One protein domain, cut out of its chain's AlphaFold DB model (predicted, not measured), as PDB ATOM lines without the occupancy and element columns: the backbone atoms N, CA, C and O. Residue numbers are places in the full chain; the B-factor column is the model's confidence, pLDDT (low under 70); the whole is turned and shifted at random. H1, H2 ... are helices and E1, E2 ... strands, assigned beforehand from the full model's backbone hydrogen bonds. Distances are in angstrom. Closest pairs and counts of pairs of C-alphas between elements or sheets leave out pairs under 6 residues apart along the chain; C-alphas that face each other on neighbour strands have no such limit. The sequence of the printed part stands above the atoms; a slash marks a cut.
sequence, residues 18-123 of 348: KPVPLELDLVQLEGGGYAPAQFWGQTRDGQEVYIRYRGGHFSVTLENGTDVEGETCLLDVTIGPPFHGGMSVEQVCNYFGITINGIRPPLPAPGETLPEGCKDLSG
ATOM      1  N   LYS A  18      95.415 103.455 112.096       88.25
ATOM      2  CA  LYS A  18      96.739 104.085 112.145       88.25
ATOM      3  C   LYS A  18      97.321 103.884 113.546       88.25
ATOM      4  O   LYS A  18      96.836 104.539 114.470       88.25
ATOM      5  N   PRO A  19      98.294 102.977 113.732       88.06
ATOM      6  CA  PRO A  19      98.912 102.767 115.031       88.06
ATOM      7  C   PRO A  19      99.710 104.008 115.444       88.06
ATOM      8  O   PRO A  19     100.153 104.796 114.604       88.06
ATOM      9  N   VAL A  20      99.900 104.175 116.752       89.81
ATOM     10  CA  VAL A  20     100.832 105.180 117.274       89.81
ATOM     11  C   VAL A  20     102.255 104.747 116.887       89.81
ATOM     12  O   VAL A  20     102.598 103.585 117.115       89.81
ATOM     13  N   PRO A  21     103.074 105.628 116.284       92.62
ATOM     14  CA  PRO A  21     104.470 105.322 115.989       92.62
ATOM     15  C   PRO A  21     105.240 104.936 117.257       92.62
ATOM     16  O   PRO A  21     105.080 105.575 118.291       92.62
ATOM     17  N   LEU A  22     106.096 103.919 117.164       94.38
ATOM     18  CA  LEU A  22     106.920 103.448 118.280       94.38
ATOM     19  C   LEU A  22     108.159 104.307 118.524       94.38
ATOM     20  O   LEU A  22     108.744 104.212 119.595       94.38
ATOM     21  N   GLU A  23     108.566 105.106 117.532       94.25
ATOM     22  CA  GLU A  23     109.784 105.928 117.581       94.25
ATOM     23  C   GLU A  23     111.037 105.112 117.962       94.25
ATOM     24  O   GLU A  23     111.946 105.590 118.639       94.25
ATOM     25  N   LEU A  24     111.082 103.854 117.512       95.38
ATOM     26  CA  LEU A  24     112.122 102.884 117.843       95.38
ATOM     27  C   LEU A  24     113.221 102.889 116.775       95.38
ATOM     28  O   LEU A  24     112.953 102.587 115.610       95.38
ATOM     29  N   ASP A  25     114.462 103.185 117.172       97.25
ATOM     30  CA  ASP A  25     115.637 103.093 116.296       97.25
ATOM     31  C   ASP A  25     116.436 101.814 116.566       97.25
ATOM     32  O   ASP A  25     116.914 101.578 117.679       97.25
ATOM     33  N   LEU A  26     116.608 101.004 115.527       97.56
ATOM     34  CA  LEU A  26     117.331  99.739 115.560       97.56
ATOM     35  C   LEU A  26     118.687  99.880 114.865       97.56
ATOM     36  O   LEU A  26     118.818 100.607 113.884       97.56
ATOM     37  N   VAL A  27     119.710  99.166 115.329       97.25
ATOM     38  CA  VAL A  27     120.996  99.075 114.612       97.25
ATOM     39  C   VAL A  27     120.914  98.127 113.420       97.25
ATOM     40  O   VAL A  27     121.597  98.328 112.416       97.25
ATOM     41  N   GLN A  28     120.047  97.123 113.520       95.56
ATOM     42  CA  GLN A  28     119.756  96.156 112.473       95.56
ATOM     43  C   GLN A  28     118.319  95.657 112.615       95.56
ATOM     44  O   GLN A  28     117.786  95.591 113.724       95.56
ATOM     45  N   LEU A  29     117.712  95.305 111.488       96.75
ATOM     46  CA  LEU A  29     116.430  94.623 111.421       96.75
ATOM     47  C   LEU A  29     116.445  93.742 110.176       96.75
ATOM     48  O   LEU A  29     116.638  94.237 109.065       96.75
ATOM     49  N   GLU A  30     116.246  92.448 110.365       94.31
ATOM     50  CA  GLU A  30     116.205  91.460 109.294       94.31
ATOM     51  C   GLU A  30     114.987  90.550 109.436       94.31
ATOM     52  O   GLU A  30     114.335  90.512 110.479       94.31
ATOM     53  N   GLY A  31     114.665  89.822 108.370       92.19
ATOM     54  CA  GLY A  31     113.531  88.907 108.324       92.19
ATOM     55  C   GLY A  31     112.550  89.244 107.207       92.19
ATOM     56  O   GLY A  31     112.918  89.802 106.173       92.19
ATOM     57  N   GLY A  32     111.297  88.850 107.403       88.19
ATOM     58  CA  GLY A  32     110.227  88.935 106.417       88.19
ATOM     59  C   GLY A  32     109.354  87.685 106.429       88.19
ATOM     60  O   GLY A  32     109.306  86.939 107.408       88.19
ATOM     61  N   GLY A  33     108.645  87.458 105.327       81.69
ATOM     62  CA  GLY A  33     107.785  86.293 105.137       81.69
ATOM     63  C   GLY A  33     106.364  86.664 104.729       81.69
ATOM     64  O   GLY A  33     106.017  87.836 104.596       81.69
ATOM     65  N   TYR A  34     105.546  85.634 104.509       74.25
ATOM     66  CA  TYR A  34     104.191  85.786 103.976       74.25
ATOM     67  C   TYR A  34     103.081  85.338 104.939       74.25
ATOM     68  O   TYR A  34     101.988  85.890 104.901       74.25
ATOM     69  N   ALA A  35     103.316  84.344 105.807       84.50
ATOM     70  CA  ALA A  35     102.332  83.894 106.802       84.50
ATOM     71  C   ALA A  35     102.940  82.877 107.800       84.50
ATOM     72  O   ALA A  35     102.790  81.669 107.598       84.50
ATOM     73  N   PRO A  36     103.576  83.308 108.907       88.75
ATOM     74  CA  PRO A  36     103.743  84.692 109.362       88.75
ATOM     75  C   PRO A  36     104.968  85.392 108.755       88.75
ATOM     76  O   PRO A  36     105.935  84.729 108.380       88.75
ATOM     77  N   ALA A  37     104.946  86.724 108.736       94.19
ATOM     78  CA  ALA A  37     106.157  87.533 108.628       94.19
ATOM     79  C   ALA A  37     106.772  87.709 110.023       94.19
ATOM     80  O   ALA A  37     106.059  87.955 111.003       94.19
ATOM     81  N   GLN A  38     108.086  87.533 110.117       95.88
ATOM     82  CA  GLN A  38     108.835  87.602 111.370       95.88
ATOM     83  C   GLN A  38     110.119  88.380 111.151       95.88
ATOM     84  O   GLN A  38     110.771  88.201 110.121       95.88
ATOM     85  N   PHE A  39     110.470  89.221 112.117       96.12
ATOM     86  CA  PHE A  39     111.668  90.038 112.053       96.12
ATOM     87  C   PHE A  39     112.402  90.023 113.383       96.12
ATOM     88  O   PHE A  39     111.782  89.973 114.448       96.12
ATOM     89  N   TRP A  40     113.721  90.108 113.283       96.62
ATOM     90  CA  TRP A  40     114.642  90.165 114.405       96.62
ATOM     91  C   TRP A  40     115.514  91.395 114.236       96.62
ATOM     92  O   TRP A  40     116.056  91.654 113.159       96.62
ATOM     93  N   GLY A  41     115.608  92.183 115.292       95.94
ATOM     94  CA  GLY A  41     116.404  93.394 115.310       95.94
ATOM     95  C   GLY A  41     117.092  93.591 116.644       95.94
ATOM     96  O   GLY A  41     116.930  92.808 117.578       95.94
ATOM     97  N   GLN A  42     117.877  94.656 116.720       96.19
ATOM     98  CA  GLN A  42     118.579  95.025 117.940       96.19
ATOM     99  C   GLN A  42     118.587  96.542 118.092       96.19
ATOM    100  O   GLN A  42     118.756  97.263 117.107       96.19
ATOM    101  N   THR A  43     118.402  97.038 119.310       94.56
ATOM    102  CA  THR A  43     118.561  98.458 119.648       94.56
ATOM    103  C   THR A  43     120.044  98.818 119.827       94.56
ATOM    104  O   THR A  43     120.919  97.952 119.886       94.56
ATOM    105  N   ARG A  44     120.372 100.113 119.930       92.88
ATOM    106  CA  ARG A  44     121.768 100.571 120.127       92.88
ATOM    107  C   ARG A  44     122.376 100.168 121.469       92.88
ATOM    108  O   ARG A  44     123.591 100.030 121.559       92.88
ATOM    109  N   ASP A  45     121.549 100.023 122.495       90.50
ATOM    110  CA  ASP A  45     121.934  99.554 123.827       90.50
ATOM    111  C   ASP A  45     121.949  98.020 123.941       90.50
ATOM    112  O   ASP A  45     122.258  97.487 125.003       90.50
ATOM    113  N   GLY A  46     121.702  97.309 122.834       90.44
ATOM    114  CA  GLY A  46     121.899  95.867 122.727       90.44
ATOM    115  C   GLY A  46     120.677  95.015 123.065       90.44
ATOM    116  O   GLY A  46     120.816  93.793 123.072       90.44
ATOM    117  N   GLN A  47     119.505  95.614 123.308       90.69
ATOM    118  CA  GLN A  47     118.262  94.865 123.533       90.69
ATOM    119  C   GLN A  47     117.798  94.198 122.239       90.69
ATOM    120  O   GLN A  47     117.820  94.808 121.164       90.69
ATOM    121  N   GLU A  48     117.366  92.944 122.345       94.06
ATOM    122  CA  GLU A  48     116.831  92.199 121.211       94.06
ATOM    123  C   GLU A  48     115.372  92.586 120.974       94.06
ATOM    124  O   GLU A  48     114.597  92.800 121.910       94.06
ATOM    125  N   VAL A  49     115.003  92.700 119.702       95.44
ATOM    126  CA  VAL A  49     113.657  93.080 119.277       95.44
ATOM    127  C   VAL A  49     113.100  91.985 118.391       95.44
ATOM    128  O   VAL A  49     113.673  91.679 117.344       95.44
ATOM    129  N   TYR A  50     111.949  91.446 118.772       95.75
ATOM    130  CA  TYR A  50     111.194  90.513 117.951       95.75
ATOM    131  C   TYR A  50     109.910  91.171 117.454       95.75
ATOM    132  O   TYR A  50     109.148  91.779 118.207       95.75
ATOM    133  N   ILE A  51     109.671  91.060 116.148       96.25
ATOM    134  CA  ILE A  51     108.479  91.588 115.491       96.25
ATOM    135  C   ILE A  51     107.781  90.446 114.774       96.25
ATOM    136  O   ILE A  51     108.400  89.679 114.031       96.25
ATOM    137  N   ARG A  52     106.463  90.361 114.937       95.44
ATOM    138  CA  ARG A  52     105.654  89.321 114.307       95.44
ATOM    139  C   ARG A  52     104.391  89.897 113.705       95.44
ATOM    140  O   ARG A  52     103.653  90.613 114.373       95.44
ATOM    141  N   TYR A  53     104.100  89.493 112.472       95.00
ATOM    142  CA  TYR A  53     102.827  89.754 111.814       95.00
ATOM    143  C   TYR A  53     102.156  88.443 111.373       95.00
ATOM    144  O   TYR A  53     102.687  87.690 110.551       95.00
ATOM    145  N   ARG A  54     100.989  88.126 111.952       92.19
ATOM    146  CA  ARG A  54     100.245  86.886 111.676       92.19
ATOM    147  C   ARG A  54      98.743  87.073 111.823       92.19
ATOM    148  O   ARG A  54      98.262  87.447 112.883       92.19
ATOM    149  N   GLY A  55      97.990  86.678 110.801       87.88
ATOM    150  CA  GLY A  55      96.530  86.637 110.858       87.88
ATOM    151  C   GLY A  55      95.886  88.005 111.091       87.88
ATOM    152  O   GLY A  55      94.899  88.073 111.814       87.88
ATOM    153  N   GLY A  56      96.463  89.069 110.532       90.31
ATOM    154  CA  GLY A  56      96.017  90.448 110.748       90.31
ATOM    155  C   GLY A  56      96.612  91.119 111.987       90.31
ATOM    156  O   GLY A  56      96.451  92.325 112.168       90.31
ATOM    157  N   HIS A  57      97.332  90.366 112.818       93.12
ATOM    158  CA  HIS A  57      97.851  90.821 114.098       93.12
ATOM    159  C   HIS A  57      99.341  91.149 114.038       93.12
ATOM    160  O   HIS A  57     100.120  90.327 113.552       93.12
ATOM    161  N   PHE A  58      99.736  92.312 114.553       94.56
ATOM    162  CA  PHE A  58     101.113  92.795 114.620       94.56
ATOM    163  C   PHE A  58     101.548  92.985 116.068       94.56
ATOM    164  O   PHE A  58     100.843  93.623 116.849       94.56
ATOM    165  N   SER A  59     102.719  92.456 116.408       95.19
ATOM    166  CA  SER A  59     103.306  92.600 117.735       95.19
ATOM    167  C   SER A  59     104.791  92.942 117.670       95.19
ATOM    168  O   SER A  59     105.503  92.426 116.806       95.19
ATOM    169  N   VAL A  60     105.247  93.761 118.619       96.19
ATOM    170  CA  VAL A  60     106.658  94.101 118.848       96.19
ATOM    171  C   VAL A  60     106.987  93.830 120.310       96.19
ATOM    172  O   VAL A  60     106.349  94.392 121.206       96.19
ATOM    173  N   THR A  61     107.984  92.987 120.548       94.88
ATOM    174  CA  THR A  61     108.468  92.630 121.883       94.88
ATOM    175  C   THR A  61     109.954  92.949 122.010       94.88
ATOM    176  O   THR A  61     110.718  92.786 121.059       94.88
ATOM    177  N   LEU A  62     110.350  93.425 123.191       91.31
ATOM    178  CA  LEU A  62     111.748  93.526 123.599       91.31
ATOM    179  C   LEU A  62     112.096  92.340 124.492       91.31
ATOM    180  O   LEU A  62     111.398  92.087 125.481       91.31
ATOM    181  N   GLU A  63     113.192  91.667 124.170       82.69
ATOM    182  CA  GLU A  63     113.818  90.680 125.040       82.69
ATOM    183  C   GLU A  63     114.993  91.328 125.781       82.69
ATOM    184  O   GLU A  63     115.902  91.919 125.189       82.69
ATOM    185  N   ASN A  64     114.971  91.225 127.110       63.25
ATOM    186  CA  ASN A  64     116.120  91.559 127.942       63.25
ATOM    187  C   ASN A  64     117.012  90.315 128.009       63.25
ATOM    188  O   ASN A  64     116.565  89.272 128.479       63.25
ATOM    189  N   GLY A  65     118.250  90.412 127.520       54.41
ATOM    190  CA  GLY A  65     119.156  89.270 127.369       54.41
ATOM    191  C   GLY A  65     119.267  88.343 128.595       54.41
ATOM    192  O   GLY A  65     119.226  88.789 129.736       54.41
ATOM    193  N   THR A  66     119.416  87.049 128.295       48.06
ATOM    194  CA  THR A  66     119.775  85.840 129.080       48.06
ATOM    195  C   THR A  66     119.387  85.635 130.555       48.06
ATOM    196  O   THR A  66     119.512  84.493 130.978       48.06
ATOM    197  N   ASP A  67     118.912  86.604 131.343       47.06
ATOM    198  CA  ASP A  67     118.777  86.391 132.802       47.06
ATOM    199  C   ASP A  67     117.579  87.055 133.505       47.06
ATOM    200  O   ASP A  67     117.525  87.071 134.736       47.06
ATOM    201  N   VAL A  68     116.574  87.566 132.786       47.62
ATOM    202  CA  VAL A  68     115.359  88.077 133.445       47.62
ATOM    203  C   VAL A  68     114.108  87.667 132.676       47.62
ATOM    204  O   VAL A  68     113.906  88.079 131.538       47.62
ATOM    205  N   GLU A  69     113.246  86.882 133.327       52.28
ATOM    206  CA  GLU A  69     111.834  86.741 132.964       52.28
ATOM    207  C   GLU A  69     111.236  88.135 132.702       52.28
ATOM    208  O   GLU A  69     111.049  88.921 133.633       52.28
ATOM    209  N   GLY A  70     110.965  88.479 131.440       59.31
ATOM    210  CA  GLY A  70     110.411  89.795 131.126       59.31
ATOM    211  C   GLY A  70     110.489  90.183 129.659       59.31
ATOM    212  O   GLY A  70     111.134  91.175 129.327       59.31
ATOM    213  N   GLU A  71     109.798  89.445 128.787       75.88
ATOM    214  CA  GLU A  71     109.416  89.990 127.481       75.88
ATOM    215  C   GLU A  71     108.556  91.241 127.711       75.88
ATOM    216  O   GLU A  71     107.490  91.180 128.331       75.88
ATOM    217  N   THR A  72     109.020  92.395 127.233       87.19
ATOM    218  CA  THR A  72     108.225  93.628 127.289       87.19
ATOM    219  C   THR A  72     107.516  93.810 125.959       87.19
ATOM    220  O   THR A  72     108.148  94.061 124.935       87.19
ATOM    221  N   CYS A  73     106.190  93.700 125.963       90.50
ATOM    222  CA  CYS A  73     105.380  94.003 124.791       90.50
ATOM    223  C   CYS A  73     105.277  95.523 124.605       90.50
ATOM    224  O   CYS A  73     104.678  96.213 125.431       90.50
ATOM    225  N   LEU A  74     105.870  96.040 123.526       92.25
ATOM    226  CA  LEU A  74     105.784  97.456 123.158       92.25
ATOM    227  C   LEU A  74     104.510  97.766 122.375       92.25
ATOM    228  O   LEU A  74     103.949  98.854 122.495       92.25
ATOM    229  N   LEU A  75     104.080  96.818 121.543       93.31
ATOM    230  CA  LEU A  75     102.907  96.958 120.698       93.31
ATOM    231  C   LEU A  75     102.267  95.599 120.449       93.31
ATOM    232  O   LEU A  75     102.966  94.631 120.160       93.31
ATOM    233  N   ASP A  76     100.942  95.566 120.502       93.00
ATOM    234  CA  ASP A  76     100.103  94.406 120.217       93.00
ATOM    235  C   ASP A  76      98.780  94.937 119.644       93.00
ATOM    236  O   ASP A  76      97.993  95.578 120.347       93.00
ATOM    237  N   VAL A  77      98.617  94.833 118.321       92.88
ATOM    238  CA  VAL A  77      97.519  95.476 117.586       92.88
ATOM    239  C   VAL A  77      97.060  94.660 116.378       92.88
ATOM    240  O   VAL A  77      97.856  94.087 115.633       92.88
ATOM    241  N   THR A  78      95.760  94.706 116.092       92.00
ATOM    242  CA  THR A  78      95.197  94.211 114.826       92.00
ATOM    243  C   THR A  78      95.247  95.307 113.764       92.00
ATOM    244  O   THR A  78      94.580  96.334 113.888       92.00
ATOM    245  N   ILE A  79      96.020  95.083 112.704       91.38
ATOM    246  CA  ILE A  79      96.289  96.057 111.628       91.38
ATOM    247  C   ILE A  79      95.936  95.543 110.230       91.38
ATOM    248  O   ILE A  79      95.997  96.301 109.268       91.38
ATOM    249  N   GLY A  80      95.604  94.262 110.093       88.62
ATOM    250  CA  GLY A  80      95.274  93.648 108.816       88.62
ATOM    251  C   GLY A  80      94.057  92.735 108.905       88.62
ATOM    252  O   GLY A  80      93.610  92.406 110.007       88.62
ATOM    253  N   PRO A  81      93.527  92.309 107.748       83.81
ATOM    254  CA  PRO A  81      92.409  91.383 107.716       83.81
ATOM    255  C   PRO A  81      92.807  90.011 108.292       83.81
ATOM    256  O   PRO A  81      93.990  89.635 108.253       83.81
ATOM    257  N   PRO A  82      91.835  89.230 108.803       79.81
ATOM    258  CA  PRO A  82      92.079  87.871 109.272       79.81
ATOM    259  C   PRO A  82      92.824  87.024 108.231       79.81
ATOM    260  O   PRO A  82      92.629  87.168 107.028       79.81
ATOM    261  N   PHE A  83      93.684  86.116 108.699       77.69
ATOM    262  CA  PHE A  83      94.517  85.217 107.875       77.69
ATOM    263  C   PHE A  83      95.592  85.880 106.998       77.69
ATOM    264  O   PHE A  83      96.407  85.161 106.421       77.69
ATOM    265  N   HIS A  84      95.686  87.211 106.951       87.12
ATOM    266  CA  HIS A  84      96.803  87.885 106.291       87.12
ATOM    267  C   HIS A  84      98.067  87.848 107.160       87.12
ATOM    268  O   HIS A  84      97.999  88.064 108.369       87.12
ATOM    269  N   GLY A  85      99.233  87.597 106.567       88.69
ATOM    270  CA  GLY A  85     100.492  87.522 107.313       88.69
ATOM    271  C   GLY A  85     101.701  88.109 106.598       88.69
ATOM    272  O   GLY A  85     102.796  88.011 107.144       88.69
ATOM    273  N   GLY A  86     101.528  88.684 105.404       92.06
ATOM    274  CA  GLY A  86     102.628  89.223 104.619       92.06
ATOM    275  C   GLY A  86     102.927  90.655 105.015       92.06
ATOM    276  O   GLY A  86     102.021  91.485 105.112       92.06
ATOM    277  N   MET A  87     104.198  90.933 105.272       93.12
ATOM    278  CA  MET A  87     104.679  92.275 105.556       93.12
ATOM    279  C   MET A  87     106.159  92.372 105.193       93.12
ATOM    280  O   MET A  87     106.919  91.437 105.449       93.12
ATOM    281  N   SER A  88     106.570  93.496 104.613       93.94
ATOM    282  CA  SER A  88     107.978  93.778 104.313       93.94
ATOM    283  C   SER A  88     108.638  94.639 105.399       93.94
ATOM    284  O   SER A  88     107.949  95.296 106.185       93.94
ATOM    285  N   VAL A  89     109.975  94.680 105.436       94.88
ATOM    286  CA  VAL A  89     110.733  95.536 106.374       94.88
ATOM    287  C   VAL A  89     110.378  97.011 106.173       94.88
ATOM    288  O   VAL A  89     110.198  97.752 107.140       94.88
ATOM    289  N   GLU A  90     110.212  97.438 104.923       94.56
ATOM    290  CA  GLU A  90     109.799  98.793 104.562       94.56
ATOM    291  C   GLU A  90     108.437  99.118 105.182       94.56
ATOM    292  O   GLU A  90     108.263 100.187 105.765       94.56
ATOM    293  N   GLN A  91     107.478  98.192 105.118       94.00
ATOM    294  CA  GLN A  91     106.160  98.370 105.729       94.00
ATOM    295  C   GLN A  91     106.235  98.446 107.252       94.00
ATOM    296  O   GLN A  91     105.627  99.346 107.830       94.00
ATOM    297  N   VAL A  92     107.021  97.574 107.895       95.19
ATOM    298  CA  VAL A  92     107.273  97.639 109.345       95.19
ATOM    299  C   VAL A  92     107.793  99.027 109.730       95.19
ATOM    300  O   VAL A  92     107.217  99.712 110.579       95.19
ATOM    301  N   CYS A  93     108.843  99.490 109.053       95.88
ATOM    302  CA  CYS A  93     109.481 100.768 109.357       95.88
ATOM    303  C   CYS A  93     108.541 101.961 109.116       95.88
ATOM    304  O   CYS A  93     108.459 102.882 109.936       95.88
ATOM    305  N   ASN A  94     107.794 101.954 108.008       94.69
ATOM    306  CA  ASN A  94     106.939 103.079 107.632       94.69
ATOM    307  C   ASN A  94     105.635 103.157 108.421       94.69
ATOM    308  O   ASN A  94     105.206 104.268 108.735       94.69
ATOM    309  N   TYR A  95     105.008 102.026 108.737       93.50
ATOM    310  CA  TYR A  95     103.701 102.021 109.397       93.50
ATOM    311  C   TYR A  95     103.804 102.132 110.917       93.50
ATOM    312  O   TYR A  95     102.904 102.698 111.531       93.50
ATOM    313  N   PHE A  96     104.907 101.672 111.516       94.94
ATOM    314  CA  PHE A  96     105.080 101.638 112.976       94.94
ATOM    315  C   PHE A  96     106.131 102.618 113.492       94.94
ATOM    316  O   PHE A  96     106.410 102.643 114.684       94.94
ATOM    317  N   GLY A  97     106.707 103.451 112.621       94.94
ATOM    318  CA  GLY A  97     107.687 104.457 113.029       94.94
ATOM    319  C   GLY A  97     109.003 103.869 113.531       94.94
ATOM    320  O   GLY A  97     109.621 104.462 114.408       94.94
ATOM    321  N   ILE A  98     109.407 102.724 112.980       96.81
ATOM    322  CA  ILE A  98     110.689 102.077 113.270       96.81
ATOM    323  C   ILE A  98     111.733 102.580 112.260       96.81
ATOM    324  O   ILE A  98     111.426 102.761 111.077       96.81
ATOM    325  N   THR A  99     112.958 102.823 112.716       97.94
ATOM    326  CA  THR A  99     114.105 103.170 111.864       97.94
ATOM    327  C   THR A  99     115.249 102.180 112.042       97.94
ATOM    328  O   THR A  99     115.341 101.495 113.056       97.94
ATOM    329  N   ILE A 100     116.118 102.096 111.034       97.50
ATOM    330  CA  ILE A 100     117.364 101.332 111.057       97.50
ATOM    331  C   ILE A 100     118.506 102.339 110.910       97.50
ATOM    332  O   ILE A 100     118.661 102.958 109.857       97.50
ATOM    333  N   ASN A 101     119.290 102.539 111.966       96.62
ATOM    334  CA  ASN A 101     120.345 103.552 112.054       96.62
ATOM    335  C   ASN A 101     119.855 104.967 111.694       96.62
ATOM    336  O   ASN A 101     120.522 105.712 110.975       96.62
ATOM    337  N   GLY A 102     118.670 105.334 112.178       96.25
ATOM    338  CA  GLY A 102     118.000 106.607 111.909       96.25
ATOM    339  C   GLY A 102     117.392 106.719 110.509       96.25
ATOM    340  O   GLY A 102     116.835 107.761 110.168       96.25
ATOM    341  N   ILE A 103     117.479 105.669 109.689       96.94
ATOM    342  CA  ILE A 103     116.970 105.649 108.317       96.94
ATOM    343  C   ILE A 103     115.697 104.811 108.260       96.94
ATOM    344  O   ILE A 103     115.615 103.720 108.816       96.94
ATOM    345  N   ARG A 104     114.696 105.308 107.538       95.75
ATOM    346  CA  ARG A 104     113.495 104.548 107.205       95.75
ATOM    347  C   ARG A 104     113.623 104.027 105.770       95.75
ATOM    348  O   ARG A 104     113.652 104.855 104.859       95.75
ATOM    349  N   PRO A 105     113.700 102.702 105.548       93.81
ATOM    350  CA  PRO A 105     113.679 102.136 104.202       93.81
ATOM    351  C   PRO A 105     112.449 102.633 103.421       93.81
ATOM    352  O   PRO A 105     111.361 102.701 104.000       93.81
ATOM    353  N   PRO A 106     112.588 103.038 102.149       92.38
ATOM    354  CA  PRO A 106     111.476 103.597 101.385       92.38
ATOM    355  C   PRO A 106     110.445 102.518 101.036       92.38
ATOM    356  O   PRO A 106     110.811 101.407 100.680       92.38
ATOM    357  N   LEU A 107     109.153 102.854 101.091       89.69
ATOM    358  CA  LEU A 107     108.112 102.020 100.475       89.69
ATOM    359  C   LEU A 107     108.235 102.053  98.939       89.69
ATOM    360  O   LEU A 107     108.750 103.043  98.410       89.69
ATOM    361  N   PRO A 108     107.701 101.041  98.224       83.56
ATOM    362  CA  PRO A 108     107.533 101.110  96.774       83.56
ATOM    363  C   PRO A 108     106.824 102.400  96.347       83.56
ATOM    364  O   PRO A 108     105.938 102.904  97.054       83.56
ATOM    365  N   ALA A 109     107.229 102.950  95.204       77.62
ATOM    366  CA  ALA A 109     106.682 104.202  94.704       77.62
ATOM    367  C   ALA A 109     105.174 104.071  94.393       77.62
ATOM    368  O   ALA A 109     104.669 102.970  94.153       77.62
ATOM    369  N   PRO A 110     104.409 105.180  94.371       67.81
ATOM    370  CA  PRO A 110     103.018 105.138  93.932       67.81
ATOM    371  C   PRO A 110     102.892 104.511  92.535       67.81
ATOM    372  O   PRO A 110     103.458 105.024  91.576       67.81
ATOM    373  N   GLY A 111     102.136 103.416  92.429       64.75
ATOM    374  CA  GLY A 111     101.961 102.660  91.182       64.75
ATOM    375  C   GLY A 111     102.847 101.418  91.067       64.75
ATOM    376  O   GLY A 111     102.587 100.583  90.208       64.75
ATOM    377  N   GLU A 112     103.830 101.245  91.950       74.06
ATOM    378  CA  GLU A 112     104.578  99.995  92.059       74.06
ATOM    379  C   GLU A 112     103.811  98.972  92.905       74.06
ATOM    380  O   GLU A 112     103.136  99.304  93.890       74.06
ATOM    381  N   THR A 113     103.919  97.705  92.515       71.75
ATOM    382  CA  THR A 113     103.323  96.589  93.246       71.75
ATOM    383  C   THR A 113     104.104  96.345  94.533       71.75
ATOM    384  O   THR A 113     105.335  96.330  94.540       71.75
ATOM    385  N   LEU A 114     103.388  96.126  95.637       81.62
ATOM    386  CA  LEU A 114     104.007  95.625  96.860       81.62
ATOM    387  C   LEU A 114     104.648  94.248  96.604       81.62
ATOM    388  O   LEU A 114     104.216  93.538  95.692       81.62
ATOM    389  N   PRO A 115     105.646  93.840  97.412       81.50
ATOM    390  CA  PRO A 115     106.169  92.480  97.355       81.50
ATOM    391  C   PRO A 115     105.040  91.450  97.406       81.50
ATOM    392  O   PRO A 115     104.015  91.679  98.056       81.50
ATOM    393  N   GLU A 116     105.232  90.319  96.724       77.00
ATOM    394  CA  GLU A 116     104.219  89.269  96.636       77.00
ATOM    395  C   GLU A 116     103.680  88.919  98.027       77.00
ATOM    396  O   GLU A 116     104.431  88.650  98.968       77.00
ATOM    397  N   GLY A 117     102.357  88.978  98.158       79.50
ATOM    398  CA  GLY A 117     101.685  88.654  99.400       79.50
ATOM    399  C   GLY A 117     101.657  89.753 100.470       79.50
ATOM    400  O   GLY A 117     101.068  89.545 101.527       79.50
ATOM    401  N   CYS A 118     102.237  90.927 100.225       88.25
ATOM    402  CA  CYS A 118     102.058  92.091 101.092       88.25
ATOM    403  C   CYS A 118     100.821  92.903 100.670       88.25
ATOM    404  O   CYS A 118     100.547  93.074  99.483       88.25
ATOM    405  N   LYS A 119     100.097  93.460 101.648       87.75
ATOM    406  CA  LYS A 119      98.927  94.338 101.434       87.75
ATOM    407  C   LYS A 119      99.211  95.772 101.874       87.75
ATOM    408  O   LYS A 119     100.110  96.015 102.680       87.75
ATOM    409  N   ASP A 120      98.439  96.736 101.372       89.06
ATOM    410  CA  ASP A 120      98.518  98.127 101.833       89.06
ATOM    411  C   ASP A 120      97.833  98.284 103.198       89.06
ATOM    412  O   ASP A 120      96.616  98.432 103.294       89.06
ATOM    413  N   LEU A 121      98.632  98.263 104.266       90.62
ATOM    414  CA  LEU A 121      98.160  98.393 105.647       90.62
ATOM    415  C   LEU A 121      98.221  99.839 106.180       90.62
ATOM    416  O   LEU A 121      98.120 100.059 107.380       90.62
ATOM    417  N   SER A 122      98.361 100.843 105.305       89.25
ATOM    418  CA  SER A 122      98.481 102.262 105.702       89.25
ATOM    419  C   SER A 122      97.173 102.918 106.180       89.25
ATOM    420  O   SER A 122      97.168 104.089 106.575       89.25
ATOM    421  N   GLY A 123      96.046 102.208 106.077       89.19
ATOM    422  CA  GLY A 123      94.701 102.739 106.330       89.19
ATOM    423  C   GLY A 123      94.098 103.515 105.152       89.19
ATOM    424  O   GLY A 123      93.060 104.151 105.307       89.19
TER     425      GLY A 123
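This is residues 18 to 123 of the 348 residues of an uncharacterized protein of Bradyrhizobium daqingense (UniProt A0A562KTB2). A six-strand sheet, twisted and curled like part of an open barrel, has one short helix, H1, on its hollow side near E1 and E6. A tail with no named element, residues 101 to 123, leads away from E6. The 106 printed residues hold, in order, E1 E2 E3 E4 E5 H1 E6; the mixed sheet runs E5 E4 E3 E2 E1 E6. The class is mostly strand, with 48 residues, under half, in named elements; the whole is compact, radius of gyration of the C-alphas 13.5 A, and elongated, spanning 46 by 29 by 23 A.

Find C-alpha 24 at (112.122, 102.884, 117.843); there E1, residues 24 to 32, begins its 18.1 A and bends by 95 degrees at residue 27. Next come E2, residues 37 to 43, and E3, 48 to 54, each 19.9 A; E4, 57 to 63, 19.4 A; and E5, 72 to 78, 18.0 A. H1, residues 89 to 96, is 10.6 A long, and E6, 98 to 100, ends at (117.364, 101.332, 111.057).

E1 to E5 form a meander, each strand the antiparallel neighbour of the one before: look for N 30 and O 40, 2.9 A, N 39 and O 51, 2.9 A, N 52 and O 59, 2.9 A, and N 58 and O 77, 2.8 A. E6 is parallel to E1, with N 26 and O 99 at 2.8 A. H1 is on the sheet at a height of 7.4 A, over none of the strands, but only just: 2 of its C-alphas fall on E1 and 2 on E6. Its closest C-alphas to E6 are Cys 93 and Thr 99, 5.8 A. Every O i to N i+4 pair in H1 is within hydrogen-bond range.

The C-alphas farthest apart, Asp 67 and Gly 111, are 47.7 A apart. The printed part has no cut, and no link between named elements is long. Look for pLDDT under 70 at residues 64 to 70 and 110 to 111.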